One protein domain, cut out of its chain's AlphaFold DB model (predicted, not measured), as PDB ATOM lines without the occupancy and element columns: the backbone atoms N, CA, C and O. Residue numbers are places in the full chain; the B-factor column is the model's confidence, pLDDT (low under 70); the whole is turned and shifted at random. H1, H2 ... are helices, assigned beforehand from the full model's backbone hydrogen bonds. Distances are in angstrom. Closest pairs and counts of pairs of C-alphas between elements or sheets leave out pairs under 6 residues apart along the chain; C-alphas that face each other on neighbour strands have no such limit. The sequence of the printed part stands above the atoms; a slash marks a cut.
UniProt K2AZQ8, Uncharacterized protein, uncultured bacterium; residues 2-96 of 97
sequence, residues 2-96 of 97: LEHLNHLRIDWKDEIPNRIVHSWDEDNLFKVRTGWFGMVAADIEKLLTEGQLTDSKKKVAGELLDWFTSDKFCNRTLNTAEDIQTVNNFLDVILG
ATOM      1  N   LEU A   2     537.994 454.057 417.667       69.88
ATOM      2  CA  LEU A   2     537.198 454.278 416.445       69.88
ATOM      3  C   LEU A   2     536.219 453.130 416.143       69.88
ATOM      4  O   LEU A   2     535.072 453.386 415.805       69.88
ATOM      5  N   GLU A   3     536.633 451.877 416.348       71.06
ATOM      6  CA  GLU A   3     535.744 450.712 416.212       71.06
ATOM      7  C   GLU A   3     534.605 450.706 417.243       71.06
ATOM      8  O   GLU A   3     533.475 450.394 416.896       71.06
ATOM      9  N   HIS A   4     534.871 451.107 418.491       70.62
ATOM     10  CA  HIS A   4     533.852 451.182 419.544       70.62
ATOM     11  C   HIS A   4     532.843 452.301 419.259       70.62
ATOM     12  O   HIS A   4     531.642 452.080 419.356       70.62
ATOM     13  N   LEU A   5     533.320 453.458 418.789       70.50
ATOM     14  CA  LEU A   5     532.469 454.552 418.330       70.50
ATOM     15  C   LEU A   5     531.627 454.143 417.110       70.50
ATOM     16  O   LEU A   5     530.461 454.515 417.010       70.50
ATOM     17  N   ASN A   6     532.192 453.338 416.203       70.00
ATOM     18  CA  ASN A   6     531.455 452.796 415.066       70.00
ATOM     19  C   ASN A   6     530.379 451.788 415.503       70.00
ATOM     20  O   ASN A   6     529.269 451.826 414.982       70.00
ATOM     21  N   HIS A   7     530.662 450.942 416.498       71.06
ATOM     22  CA  HIS A   7     529.656 450.072 417.113       71.06
ATOM     23  C   HIS A   7     528.541 450.881 417.782       71.06
ATOM     24  O   HIS A   7     527.374 450.659 417.484       71.06
ATOM     25  N   LEU A   8     528.885 451.887 418.594       69.12
ATOM     26  CA  LEU A   8     527.905 452.773 419.233       69.12
ATOM     27  C   LEU A   8     527.022 453.503 418.220       69.12
ATOM     28  O   LEU A   8     525.845 453.730 418.496       69.12
ATOM     29  N   ARG A   9     527.582 453.863 417.063       69.25
ATOM     30  CA  ARG A   9     526.818 454.408 415.949       69.25
ATOM     31  C   ARG A   9     525.887 453.354 415.360       69.25
ATOM     32  O   ARG A   9     524.695 453.603 415.323       69.25
ATOM     33  N   ILE A  10     526.401 452.202 414.921       66.50
ATOM     34  CA  ILE A  10     525.631 451.148 414.231       66.50
ATOM     35  C   ILE A  10     524.498 450.602 415.106       66.50
ATOM     36  O   ILE A  10     523.369 450.498 414.634       66.50
ATOM     37  N   ASP A  11     524.775 450.321 416.378       63.75
ATOM     38  CA  ASP A  11     523.814 449.720 417.310       63.75
ATOM     39  C   ASP A  11     522.593 450.621 417.570       63.75
ATOM     40  O   ASP A  11     521.558 450.152 418.040       63.75
ATOM     41  N   TRP A  12     522.699 451.913 417.243       61.34
ATOM     42  CA  TRP A  12     521.672 452.924 417.490       61.34
ATOM     43  C   TRP A  12     521.402 453.815 416.260       61.34
ATOM     44  O   TRP A  12     520.776 454.870 416.389       61.34
ATOM     45  N   LYS A  13     521.870 453.401 415.067       53.62
ATOM     46  CA  LYS A  13     521.801 454.160 413.803       53.62
ATOM     47  C   LYS A  13     520.388 454.211 413.229       53.62
ATOM     48  O   LYS A  13     519.967 455.267 412.765       53.62
ATOM     49  N   ASP A  14     519.683 453.081 413.269       47.25
ATOM     50  CA  ASP A  14     518.476 452.875 412.459       47.25
ATOM     51  C   ASP A  14     517.168 452.880 413.260       47.25
ATOM     52  O   ASP A  14     516.141 453.304 412.742       47.25
ATOM     53  N   GLU A  15     517.172 452.480 414.530       47.59
ATOM     54  CA  GLU A  15     515.965 452.487 415.355       47.59
ATOM     55  C   GLU A  15     516.354 452.545 416.830       47.59
ATOM     56  O   GLU A  15     516.779 451.563 417.431       47.59
ATOM     57  N   ILE A  16     516.148 453.698 417.459       52.38
ATOM     58  CA  ILE A  16     515.800 453.699 418.877       52.38
ATOM     59  C   ILE A  16     514.326 453.281 418.887       52.38
ATOM     60  O   ILE A  16     513.493 454.098 418.484       52.38
ATOM     61  N   PRO A  17     513.956 452.039 419.263       49.72
ATOM     62  CA  PRO A  17     512.558 451.636 419.201       49.72
ATOM     63  C   PRO A  17     511.707 452.627 420.000       49.72
ATOM     64  O   PRO A  17     512.084 452.998 421.108       49.72
ATOM     65  N   ASN A  18     510.574 453.077 419.443       46.62
ATOM     66  CA  ASN A  18     509.736 454.168 419.986       46.62
ATOM     67  C   ASN A  18     509.434 454.043 421.493       46.62
ATOM     68  O   ASN A  18     509.283 455.039 422.197       46.62
ATOM     69  N   ARG A  19     509.408 452.810 422.005       45.41
ATOM     70  CA  ARG A  19     509.286 452.487 423.431       45.41
ATOM     71  C   ARG A  19     510.364 453.134 424.322       45.41
ATOM     72  O   ARG A  19     510.092 453.484 425.456       45.41
ATOM     73  N   ILE A  20     511.554 453.407 423.786       49.22
ATOM     74  CA  ILE A  20     512.683 454.062 424.470       49.22
ATOM     75  C   ILE A  20     512.476 455.582 424.602       49.22
ATOM     76  O   ILE A  20     513.084 456.231 425.455       49.22
ATOM     77  N   VAL A  21     511.613 456.179 423.773       46.97
ATOM     78  CA  VAL A  21     511.340 457.625 423.796       46.97
ATOM     79  C   VAL A  21     510.474 458.006 425.000       46.97
ATOM     80  O   VAL A  21     510.618 459.109 425.535       46.97
ATOM     81  N   HIS A  22     509.636 457.088 425.479       45.41
ATOM     82  CA  HIS A  22     508.660 457.340 426.533       45.41
ATOM     83  C   HIS A  22     509.053 456.625 427.834       45.41
ATOM     84  O   HIS A  22     509.326 455.432 427.848       45.41
ATOM     85  N   SER A  23     509.047 457.349 428.959       47.09
ATOM     86  CA  SER A  23     509.457 456.882 430.299       47.09
ATOM     87  C   SER A  23     508.574 455.784 430.923       47.09
ATOM     88  O   SER A  23     508.624 455.580 432.132       47.09
ATOM     89  N   TRP A  24     507.713 455.154 430.129       49.22
ATOM     90  CA  TRP A  24     506.696 454.188 430.550       49.22
ATOM     91  C   TRP A  24     507.073 452.753 430.175       49.22
ATOM     92  O   TRP A  24     506.298 451.835 430.412       49.22
ATOM     93  N   ASP A  25     508.246 452.571 429.573       53.94
ATOM     94  CA  ASP A  25     508.777 451.261 429.243       53.94
ATOM     95  C   ASP A  25     509.217 450.525 430.520       53.94
ATOM     96  O   ASP A  25     509.993 451.054 431.327       53.94
ATOM     97  N   GLU A  26     508.687 449.315 430.709       57.41
ATOM     98  CA  GLU A  26     508.931 448.470 431.884       57.41
ATOM     99  C   GLU A  26     510.426 448.128 432.057       57.41
ATOM    100  O   GLU A  26     510.877 447.892 433.181       57.41
ATOM    101  N   ASP A  27     511.227 448.222 430.986       56.31
ATOM    102  CA  ASP A  27     512.656 447.893 430.976       56.31
ATOM    103  C   ASP A  27     513.573 449.096 431.309       56.31
ATOM    104  O   ASP A  27     514.800 448.978 431.279       56.31
ATOM    105  N   ASN A  28     513.026 450.265 431.687       56.16
ATOM    106  CA  ASN A  28     513.793 451.476 432.057       56.16
ATOM    107  C   ASN A  28     514.766 451.984 430.965       56.16
ATOM    108  O   ASN A  28     515.831 452.544 431.259       56.16
ATOM    109  N   LEU A  29     514.396 451.841 429.692       59.16
ATOM    110  CA  LEU A  29     515.283 452.097 428.548       59.16
ATOM    111  C   LEU A  29     515.728 453.567 428.385       59.16
ATOM    112  O   LEU A  29     516.721 453.844 427.711       59.16
ATOM    113  N   PHE A  30     515.091 454.525 429.069       59.34
ATOM    114  CA  PHE A  30     515.555 455.921 429.118       59.34
ATOM    115  C   PHE A  30     516.971 456.059 429.715       59.34
ATOM    116  O   PHE A  30     517.725 456.943 429.303       59.34
ATOM    117  N   LYS A  31     517.357 455.174 430.649       63.66
ATOM    118  CA  LYS A  31     518.712 455.138 431.229       63.66
ATOM    119  C   LYS A  31     519.750 454.704 430.201       63.66
ATOM    120  O   LYS A  31     520.859 455.228 430.202       63.66
ATOM    121  N   VAL A  32     519.371 453.783 429.313       66.81
ATOM    122  CA  VAL A  32     520.225 453.299 428.222       66.81
ATOM    123  C   VAL A  32     520.524 454.440 427.252       66.81
ATOM    124  O   VAL A  32     521.681 454.664 426.912       66.81
ATOM    125  N   ARG A  33     519.509 455.244 426.908       68.69
ATOM    126  CA  ARG A  33     519.675 456.435 426.064       68.69
ATOM    127  C   ARG A  33     520.626 457.458 426.683       68.69
ATOM    128  O   ARG A  33     521.549 457.905 426.015       68.69
ATOM    129  N   THR A  34     520.431 457.836 427.947       72.12
ATOM    130  CA  THR A  34     521.343 458.777 428.623       72.12
ATOM    131  C   THR A  34     522.763 458.210 428.727       72.12
ATOM    132  O   THR A  34     523.727 458.942 428.517       72.12
ATOM    133  N   GLY A  35     522.897 456.904 428.979       75.12
ATOM    134  CA  GLY A  35     524.184 456.211 428.975       75.12
ATOM    135  C   GLY A  35     524.890 456.272 427.619       75.12
ATOM    136  O   GLY A  35     526.087 456.536 427.581       75.12
ATOM    137  N   TRP A  36     524.155 456.109 426.514       79.75
ATOM    138  CA  TRP A  36     524.703 456.207 425.157       79.75
ATOM    139  C   TRP A  36     525.364 457.562 424.894       79.75
ATOM    140  O   TRP A  36     526.526 457.602 424.499       79.75
ATOM    141  N   PHE A  37     524.683 458.669 425.205       80.94
ATOM    142  CA  PHE A  37     525.266 460.007 425.048       80.94
ATOM    143  C   PHE A  37     526.536 460.191 425.887       80.94
ATOM    144  O   PHE A  37     527.515 460.753 425.402       80.94
ATOM    145  N   GLY A  38     526.544 459.678 427.123       80.56
ATOM    146  CA  GLY A  38     527.730 459.709 427.980       80.56
ATOM    147  C   GLY A  38     528.903 458.911 427.406       80.56
ATOM    148  O   GLY A  38     530.038 459.380 427.450       80.56
ATOM    149  N   MET A  39     528.639 457.737 426.824       83.50
ATOM    150  CA  MET A  39     529.667 456.923 426.165       83.50
ATOM    151  C   MET A  39     530.217 457.607 424.911       83.50
ATOM    152  O   MET A  39     531.431 457.656 424.740       83.50
ATOM    153  N   VAL A  40     529.349 458.192 424.077       85.75
ATOM    154  CA  VAL A  40     529.776 458.950 422.891       85.75
ATOM    155  C   VAL A  40     530.648 460.139 423.295       85.75
ATOM    156  O   VAL A  40     531.723 460.319 422.732       85.75
ATOM    157  N   ALA A  41     530.235 460.924 424.294       87.56
ATOM    158  CA  ALA A  41     531.025 462.054 424.780       87.56
ATOM    159  C   ALA A  41     532.412 461.613 425.282       87.56
ATOM    160  O   ALA A  41     533.419 462.195 424.879       87.56
ATOM    161  N   ALA A  42     532.471 460.547 426.088       86.00
ATOM    162  CA  ALA A  42     533.727 460.007 426.610       86.00
ATOM    163  C   ALA A  42     534.657 459.499 425.495       86.00
ATOM    164  O   ALA A  42     535.862 459.762 425.515       86.00
ATOM    165  N   ASP A  43     534.111 458.800 424.497       86.94
ATOM    166  CA  ASP A  43     534.900 458.298 423.374       86.94
ATOM    167  C   ASP A  43     535.439 459.438 422.501       86.94
ATOM    168  O   ASP A  43     536.599 459.395 422.085       86.94
ATOM    169  N   ILE A  44     534.643 460.483 422.261       88.31
ATOM    170  CA  ILE A  44     535.061 461.667 421.500       88.31
ATOM    171  C   ILE A  44     536.147 462.458 422.239       88.31
ATOM    172  O   ILE A  44     537.167 462.807 421.639       88.31
ATOM    173  N   GLU A  45     535.973 462.701 423.540       88.94
ATOM    174  CA  GLU A  45     536.972 463.379 424.377       88.94
ATOM    175  C   GLU A  45     538.307 462.624 424.369       88.94
ATOM    176  O   GLU A  45     539.385 463.216 424.228       88.94
ATOM    177  N   LYS A  46     538.245 461.294 424.433       87.56
ATOM    178  CA  LYS A  46     539.431 460.448 424.380       87.56
ATOM    179  C   LYS A  46     540.079 460.437 422.992       87.56
ATOM    180  O   LYS A  46     541.298 460.551 422.913       87.56
ATOM    181  N   LEU A  47     539.307 460.388 421.901       86.50
ATOM    182  CA  LEU A  47     539.832 460.498 420.528       86.50
ATOM    183  C   LEU A  47     540.569 461.823 420.280       86.50
ATOM    184  O   LEU A  47     541.602 461.839 419.601       86.50
ATOM    185  N   LEU A  48     540.055 462.925 420.837       88.25
ATOM    186  CA  LEU A  48     540.709 464.235 420.804       88.25
ATOM    187  C   LEU A  48     542.001 464.239 421.626       88.25
ATOM    188  O   LEU A  48     543.044 464.651 421.115       88.25
ATOM    189  N   THR A  49     541.944 463.740 422.863       88.75
ATOM    190  CA  THR A  49     543.086 463.691 423.791       88.75
ATOM    191  C   THR A  49     544.227 462.817 423.263       88.75
ATOM    192  O   THR A  49     545.394 463.185 423.367       88.75
ATOM    193  N   GLU A  50     543.902 461.679 422.646       89.75
ATOM    194  CA  GLU A  50     544.876 460.747 422.061       89.75
ATOM    195  C   GLU A  50     545.384 461.195 420.679       89.75
ATOM    196  O   GLU A  50     546.270 460.557 420.112       89.75
ATOM    197  N   GLY A  51     544.835 462.276 420.113       87.81
ATOM    198  CA  GLY A  51     545.251 462.808 418.815       87.81
ATOM    199  C   GLY A  51     544.925 461.893 417.628       87.81
ATOM    200  O   GLY A  51     545.595 461.969 416.601       87.81
ATOM    201  N   GLN A  52     543.900 461.041 417.747       84.56
ATOM    202  CA  GLN A  52     543.527 460.041 416.732       84.56
ATOM    203  C   GLN A  52     542.699 460.610 415.567       84.56
ATOM    204  O   GLN A  52     542.362 459.888 414.628       84.56
ATOM    205  N   LEU A  53     542.362 461.901 415.609       86.94
ATOM    206  CA  LEU A  53     541.565 462.588 414.593       86.94
ATOM    207  C   LEU A  53     542.430 463.522 413.734       86.94
ATOM    208  O   LEU A  53     543.374 464.143 414.221       86.94
ATOM    209  N   THR A  54     542.080 463.672 412.456       88.81
ATOM    210  CA  THR A  54     542.632 464.730 411.589       88.81
ATOM    211  C   THR A  54     542.122 466.101 412.031       88.81
ATOM    212  O   THR A  54     541.082 466.187 412.677       88.81
ATOM    213  N   ASP A  55     542.784 467.194 411.647       86.25
ATOM    214  CA  ASP A  55     542.381 468.539 412.098       86.25
ATOM    215  C   ASP A  55     540.951 468.924 411.680       86.25
ATOM    216  O   ASP A  55     540.224 469.549 412.452       86.25
ATOM    217  N   SER A  56     540.500 468.464 410.508       86.19
ATOM    218  CA  SER A  56     539.104 468.604 410.077       86.19
ATOM    219  C   SER A  56     538.126 467.868 411.001       86.19
ATOM    220  O   SER A  56     537.103 468.429 411.382       86.19
ATOM    221  N   LYS A  57     538.457 466.638 411.406       88.94
ATOM    222  CA  LYS A  57     537.632 465.807 412.293       88.94
ATOM    223  C   LYS A  57     537.682 466.281 413.745       88.94
ATOM    224  O   LYS A  57     536.670 466.214 414.431       88.94
ATOM    225  N   LYS A  58     538.819 466.820 414.203       89.38
ATOM    226  CA  LYS A  58     538.957 467.435 415.534       89.38
ATOM    227  C   LYS A  58     537.996 468.602 415.713       89.38
ATOM    228  O   LYS A  58     537.388 468.718 416.769       89.38
ATOM    229  N   LYS A  59     537.844 469.445 414.685       90.88
ATOM    230  CA  LYS A  59     536.909 470.574 414.727       90.88
ATOM    231  C   LYS A  59     535.472 470.095 414.955       90.88
ATOM    232  O   LYS A  59     534.811 470.577 415.863       90.88
ATOM    233  N   VAL A  60     535.035 469.107 414.178       91.62
ATOM    234  CA  VAL A  60     533.684 468.529 414.270       91.62
ATOM    235  C   VAL A  60     533.464 467.821 415.612       91.62
ATOM    236  O   VAL A  60     532.417 467.973 416.232       91.62
ATOM    237  N   ALA A  61     534.470 467.094 416.101       89.38
ATOM    238  CA  ALA A  61     534.450 466.484 417.428       89.38
ATOM    239  C   ALA A  61     534.345 467.526 418.557       89.38
ATOM    240  O   ALA A  61     533.604 467.313 419.513       89.38
ATOM    241  N   GLY A  62     535.043 468.659 418.435       89.56
ATOM    242  CA  GLY A  62     534.919 469.785 419.364       89.56
ATOM    243  C   GLY A  62     533.519 470.397 419.353       89.56
ATOM    244  O   GLY A  62     532.917 470.547 420.408       89.56
ATOM    245  N   GLU A  63     532.955 470.645 418.167       90.69
ATOM    246  CA  GLU A  63     531.582 471.152 418.016       90.69
ATOM    247  C   GLU A  63     530.541 470.213 418.656       90.69
ATOM    248  O   GLU A  63     529.579 470.677 419.272       90.69
ATOM    249  N   LEU A  64     530.747 468.894 418.563       89.44
ATOM    250  CA  LEU A  64     529.895 467.900 419.218       89.44
ATOM    251  C   LEU A  64     530.003 467.953 420.757       89.44
ATOM    252  O   LEU A  64     528.983 467.883 421.443       89.44
ATOM    253  N   LEU A  65     531.209 468.101 421.317       88.88
ATOM    254  CA  LEU A  65     531.397 468.246 422.770       88.88
ATOM    255  C   LEU A  65     530.821 469.567 423.303       88.88
ATOM    256  O   LEU A  65     530.182 469.587 424.360       88.88
ATOM    257  N   ASP A  66     530.984 470.657 422.556       89.19
ATOM    258  CA  ASP A  66     530.371 471.949 422.872       89.19
ATOM    259  C   ASP A  66     528.840 471.835 422.869       89.19
ATOM    260  O   ASP A  66     528.152 472.387 423.729       89.19
ATOM    261  N   TRP A  67     528.282 471.055 421.938       86.31
ATOM    262  CA  TRP A  67     526.852 470.773 421.916       86.31
ATOM    263  C   TRP A  67     526.393 469.987 423.153       86.31
ATOM    264  O   TRP A  67     525.393 470.373 423.766       86.31
ATOM    265  N   PHE A  68     527.140 468.956 423.574       82.75
ATOM    266  CA  PHE A  68     526.839 468.194 424.794       82.75
ATOM    267  C   PHE A  68     526.888 469.033 426.065       82.75
ATOM    268  O   PHE A  68     526.129 468.770 426.994       82.75
ATOM    269  N   THR A  69     527.763 470.032 426.120       81.44
ATOM    270  CA  THR A  69     527.906 470.907 427.293       81.44
ATOM    271  C   THR A  69     527.011 472.143 427.234       81.44
ATOM    272  O   THR A  69     526.888 472.859 428.228       81.44
ATOM    273  N   SER A  70     526.337 472.382 426.106       81.50
ATOM    274  CA  SER A  70     525.456 473.533 425.935       81.50
ATOM    275  C   SER A  70     524.274 473.516 426.908       81.50
ATOM    276  O   SER A  70     523.671 472.474 427.174       81.50
ATOM    277  N   ASP A  71     523.848 474.703 427.354       73.00
ATOM    278  CA  ASP A  71     522.634 474.873 428.170       73.00
ATOM    279  C   ASP A  71     521.390 474.281 427.500       73.00
ATOM    280  O   ASP A  71     520.439 473.876 428.173       73.00
ATOM    281  N   LYS A  72     521.403 474.220 426.163       69.12
ATOM    282  CA  LYS A  72     520.338 473.633 425.359       69.12
ATOM    283  C   LYS A  72     520.226 472.130 425.585       69.12
ATOM    284  O   LYS A  72     519.106 471.650 425.492       69.12
ATOM    285  N   PHE A  73     521.316 471.416 425.859       72.69
ATOM    286  CA  PHE A  73     521.327 469.968 426.093       72.69
ATOM    287  C   PHE A  73     521.346 469.633 427.594       72.69
ATOM    288  O   PHE A  73     520.491 468.882 428.055       72.69
ATOM    289  N   CYS A  74     522.226 470.270 428.375       69.75
ATOM    290  CA  CYS A  74     522.415 470.005 429.809       69.75
ATOM    291  C   CYS A  74     521.163 470.236 430.668       69.75
ATOM    292  O   CYS A  74     520.959 469.536 431.659       69.75
ATOM    293  N   ASN A  75     520.312 471.199 430.305       67.75
ATOM    294  CA  ASN A  75     519.116 471.531 431.086       67.75
ATOM    295  C   ASN A  75     517.867 470.739 430.664       67.75
ATOM    296  O   ASN A  75     516.770 471.003 431.162       67.75
ATOM    297  N   ARG A  76     517.990 469.784 429.731       69.69
ATOM    298  CA  ARG A  76     516.857 468.970 429.276       69.69
ATOM    299  C   ARG A  76     516.649 467.769 430.185       69.69
ATOM    300  O   ARG A  76     517.565 467.008 430.469       69.69
ATOM    301  N   THR A  77     515.396 467.544 430.568       63.72
ATOM    302  CA  THR A  77     514.997 466.379 431.370       63.72
ATOM    303  C   THR A  77     515.052 465.069 430.574       63.72
ATOM    304  O   THR A  77     515.205 463.998 431.156       63.72
ATOM    305  N   LEU A  78     514.897 465.129 429.244       65.81
ATOM    306  CA  LEU A  78     514.854 463.967 428.356       65.81
ATOM    307  C   LEU A  78     515.526 464.292 427.017       65.81
ATOM    308  O   LEU A  78     515.211 465.308 426.401       65.81
ATOM    309  N   ASN A  79     516.380 463.383 426.550       73.38
ATOM    310  CA  ASN A  79     516.940 463.428 425.198       73.38
ATOM    311  C   ASN A  79     515.895 462.929 424.189       73.38
ATOM    312  O   ASN A  79     515.147 461.998 424.488       73.38
ATOM    313  N   THR A  80     515.821 463.519 423.001       73.62
ATOM    314  CA  THR A  80     514.840 463.145 421.968       73.62
ATOM    315  C   THR A  80     515.460 462.257 420.886       73.62
ATOM    316  O   THR A  80     516.675 462.106 420.814       73.62
ATOM    317  N   ALA A  81     514.633 461.667 420.018       72.19
ATOM    318  CA  ALA A  81     515.123 460.961 418.829       72.19
ATOM    319  C   ALA A  81     515.916 461.891 417.884       72.19
ATOM    320  O   ALA A  81     516.912 461.480 417.297       72.19
ATOM    321  N   GLU A  82     515.526 463.166 417.799       78.62
ATOM    322  CA  GLU A  82     516.237 464.192 417.022       78.62
ATOM    323  C   GLU A  82     517.639 464.467 417.582       78.62
ATOM    324  O   GLU A  82     518.570 464.725 416.819       78.62
ATOM    325  N   ASP A  83     517.812 464.379 418.906       79.31
ATOM    326  CA  ASP A  83     519.118 464.528 419.552       79.31
ATOM    327  C   ASP A  83     520.066 463.391 419.133       79.31
ATOM    328  O   ASP A  83     521.225 463.642 418.808       79.31
ATOM    329  N   ILE A  84     519.570 462.152 419.055       78.06
ATOM    330  CA  ILE A  84     520.349 461.009 418.549       78.06
ATOM    331  C   ILE A  84     520.702 461.203 417.077       78.06
ATOM    332  O   ILE A  84     521.858 461.030 416.702       78.06
ATOM    333  N   GLN A  85     519.737 461.606 416.248       80.81
ATOM    334  CA  GLN A  85     519.984 461.841 414.825       80.81
ATOM    335  C   GLN A  85     521.020 462.949 414.609       80.81
ATOM    336  O   GLN A  85     521.899 462.824 413.761       80.81
ATOM    337  N   THR A  86     520.959 464.006 415.422       84.50
ATOM    338  CA  THR A  86     521.960 465.075 415.421       84.50
ATOM    339  C   THR A  86     523.343 464.512 415.727       84.50
ATOM    340  O   THR A  86     524.262 464.731 414.942       84.50
ATOM    341  N   VAL A  87     523.495 463.750 416.814       85.62
ATOM    342  CA  VAL A  87     524.784 463.140 417.178       85.62
ATOM    343  C   VAL A  87     525.275 462.173 416.100       85.62
ATOM    344  O   VAL A  87     526.443 462.241 415.731       85.62
ATOM    345  N   ASN A  88     524.407 461.337 415.527       83.56
ATOM    346  CA  ASN A  88     524.777 460.423 414.445       83.56
ATOM    347  C   ASN A  88     525.320 461.171 413.217       83.56
ATOM    348  O   ASN A  88     526.338 460.755 412.676       83.56
ATOM    349  N   ASN A  89     524.742 462.319 412.848       85.12
ATOM    350  CA  ASN A  89     525.275 463.145 411.758       85.12
ATOM    351  C   ASN A  89     526.694 463.664 412.059       85.12
ATOM    352  O   ASN A  89     527.534 463.729 411.163       85.12
ATOM    353  N   PHE A  90     526.990 464.031 413.312       87.50
ATOM    354  CA  PHE A  90     528.360 464.380 413.709       87.50
ATOM    355  C   PHE A  90     529.291 463.162 413.621       87.50
ATOM    356  O   PHE A  90     530.418 463.280 413.134       87.50
ATOM    357  N   LEU A  91     528.823 461.992 414.066       85.75
ATOM    358  CA  LEU A  91     529.591 460.748 414.021       85.75
ATOM    359  C   LEU A  91     529.903 460.304 412.588       85.75
ATOM    360  O   LEU A  91     531.023 459.859 412.354       85.75
ATOM    361  N   ASP A  92     528.981 460.477 411.637       86.19
ATOM    362  CA  ASP A  92     529.203 460.204 410.207       86.19
ATOM    363  C   ASP A  92     530.445 460.950 409.704       86.19
ATOM    364  O   ASP A  92     531.392 460.350 409.195       86.19
ATOM    365  N   VAL A  93     530.524 462.253 409.983       86.38
ATOM    366  CA  VAL A  93     531.652 463.097 409.565       86.38
ATOM    367  C   VAL A  93     532.960 462.714 410.276       86.38
ATOM    368  O   VAL A  93     534.035 462.705 409.664       86.38
ATOM    369  N   ILE A  94     532.895 462.378 411.567       84.62
ATOM    370  CA  ILE A  94     534.067 461.975 412.364       84.62
ATOM    371  C   ILE A  94     534.604 460.615 411.899       84.62
ATOM    372  O   ILE A  94     535.822 460.429 411.794       84.62
ATOM    373  N   LEU A  95     533.728 459.671 411.570       82.50
ATOM    374  CA  LEU A  95     534.106 458.345 411.085       82.50
ATOM    375  C   LEU A  95     534.495 458.378 409.598       82.50
ATOM    376  O   LEU A  95     535.409 457.659 409.196       82.50
ATOM    377  N   GLY A  96     533.985 459.344 408.832       77.31
ATOM    378  CA  GLY A  96     534.244 459.500 407.400       77.31
ATOM    379  C   GLY A  96     533.276 458.700 406.532       77.31
ATOM    380  O   GLY A  96     533.702 458.168 405.508       77.31
TER     381      GLY A  96
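Overview. This is residues 2 to 96 of the 97 residues of an uncharacterized protein of uncultured bacterium (UniProt K2AZQ8). What is the shape? H2, H3 and H5 form an up-and-down bundle, each running against the one before; H1 packs on H2 and H5, which lie between it and H3. What makes it up? The 95 printed residues include five named helices, H1 to H5, all helix by class. The whole is compact, radius of gyration of the C-alphas 13.5 A, spanning 43 by 28 by 18 A.

Arrangement. What touches the first helix? H1, residues 2 to 10, touches H2, residues 30 to 49, as a hairpin (C-alphas Leu 5 and Asp 43 closest, 6.7 A), and H5, residues 81 to 95 (Arg 9 and Asn 88, 6.5 A). What of the rest? H3, residues 55 to 69, touches H5 at a shallow tilt of 22 degrees, opposite ways (C-alphas Lys 57 and Ile 94 closest, 5.2 A), and residues 41 to 48 of H2 alone. H4, residues 71 to 74, touches no helix. Are the backbones bonded? Every O i to N i+4 pair is within hydrogen-bond range in H1 and H2; H3 and H5 have 10 of 11.

Along the chain. Where are the anchors? H1 begins at C-alpha 2 (537.198, 454.278, 416.445); H5 ends at C-alpha 95 (534.106, 458.345, 411.085). Which is longest? H2, 29.1 A.

Size, cuts and confidence. Which link is long? H1 to H2, 19 residues; the printed part has no cut. Where is confidence low? Residues 8 to 33, among others, are under 70.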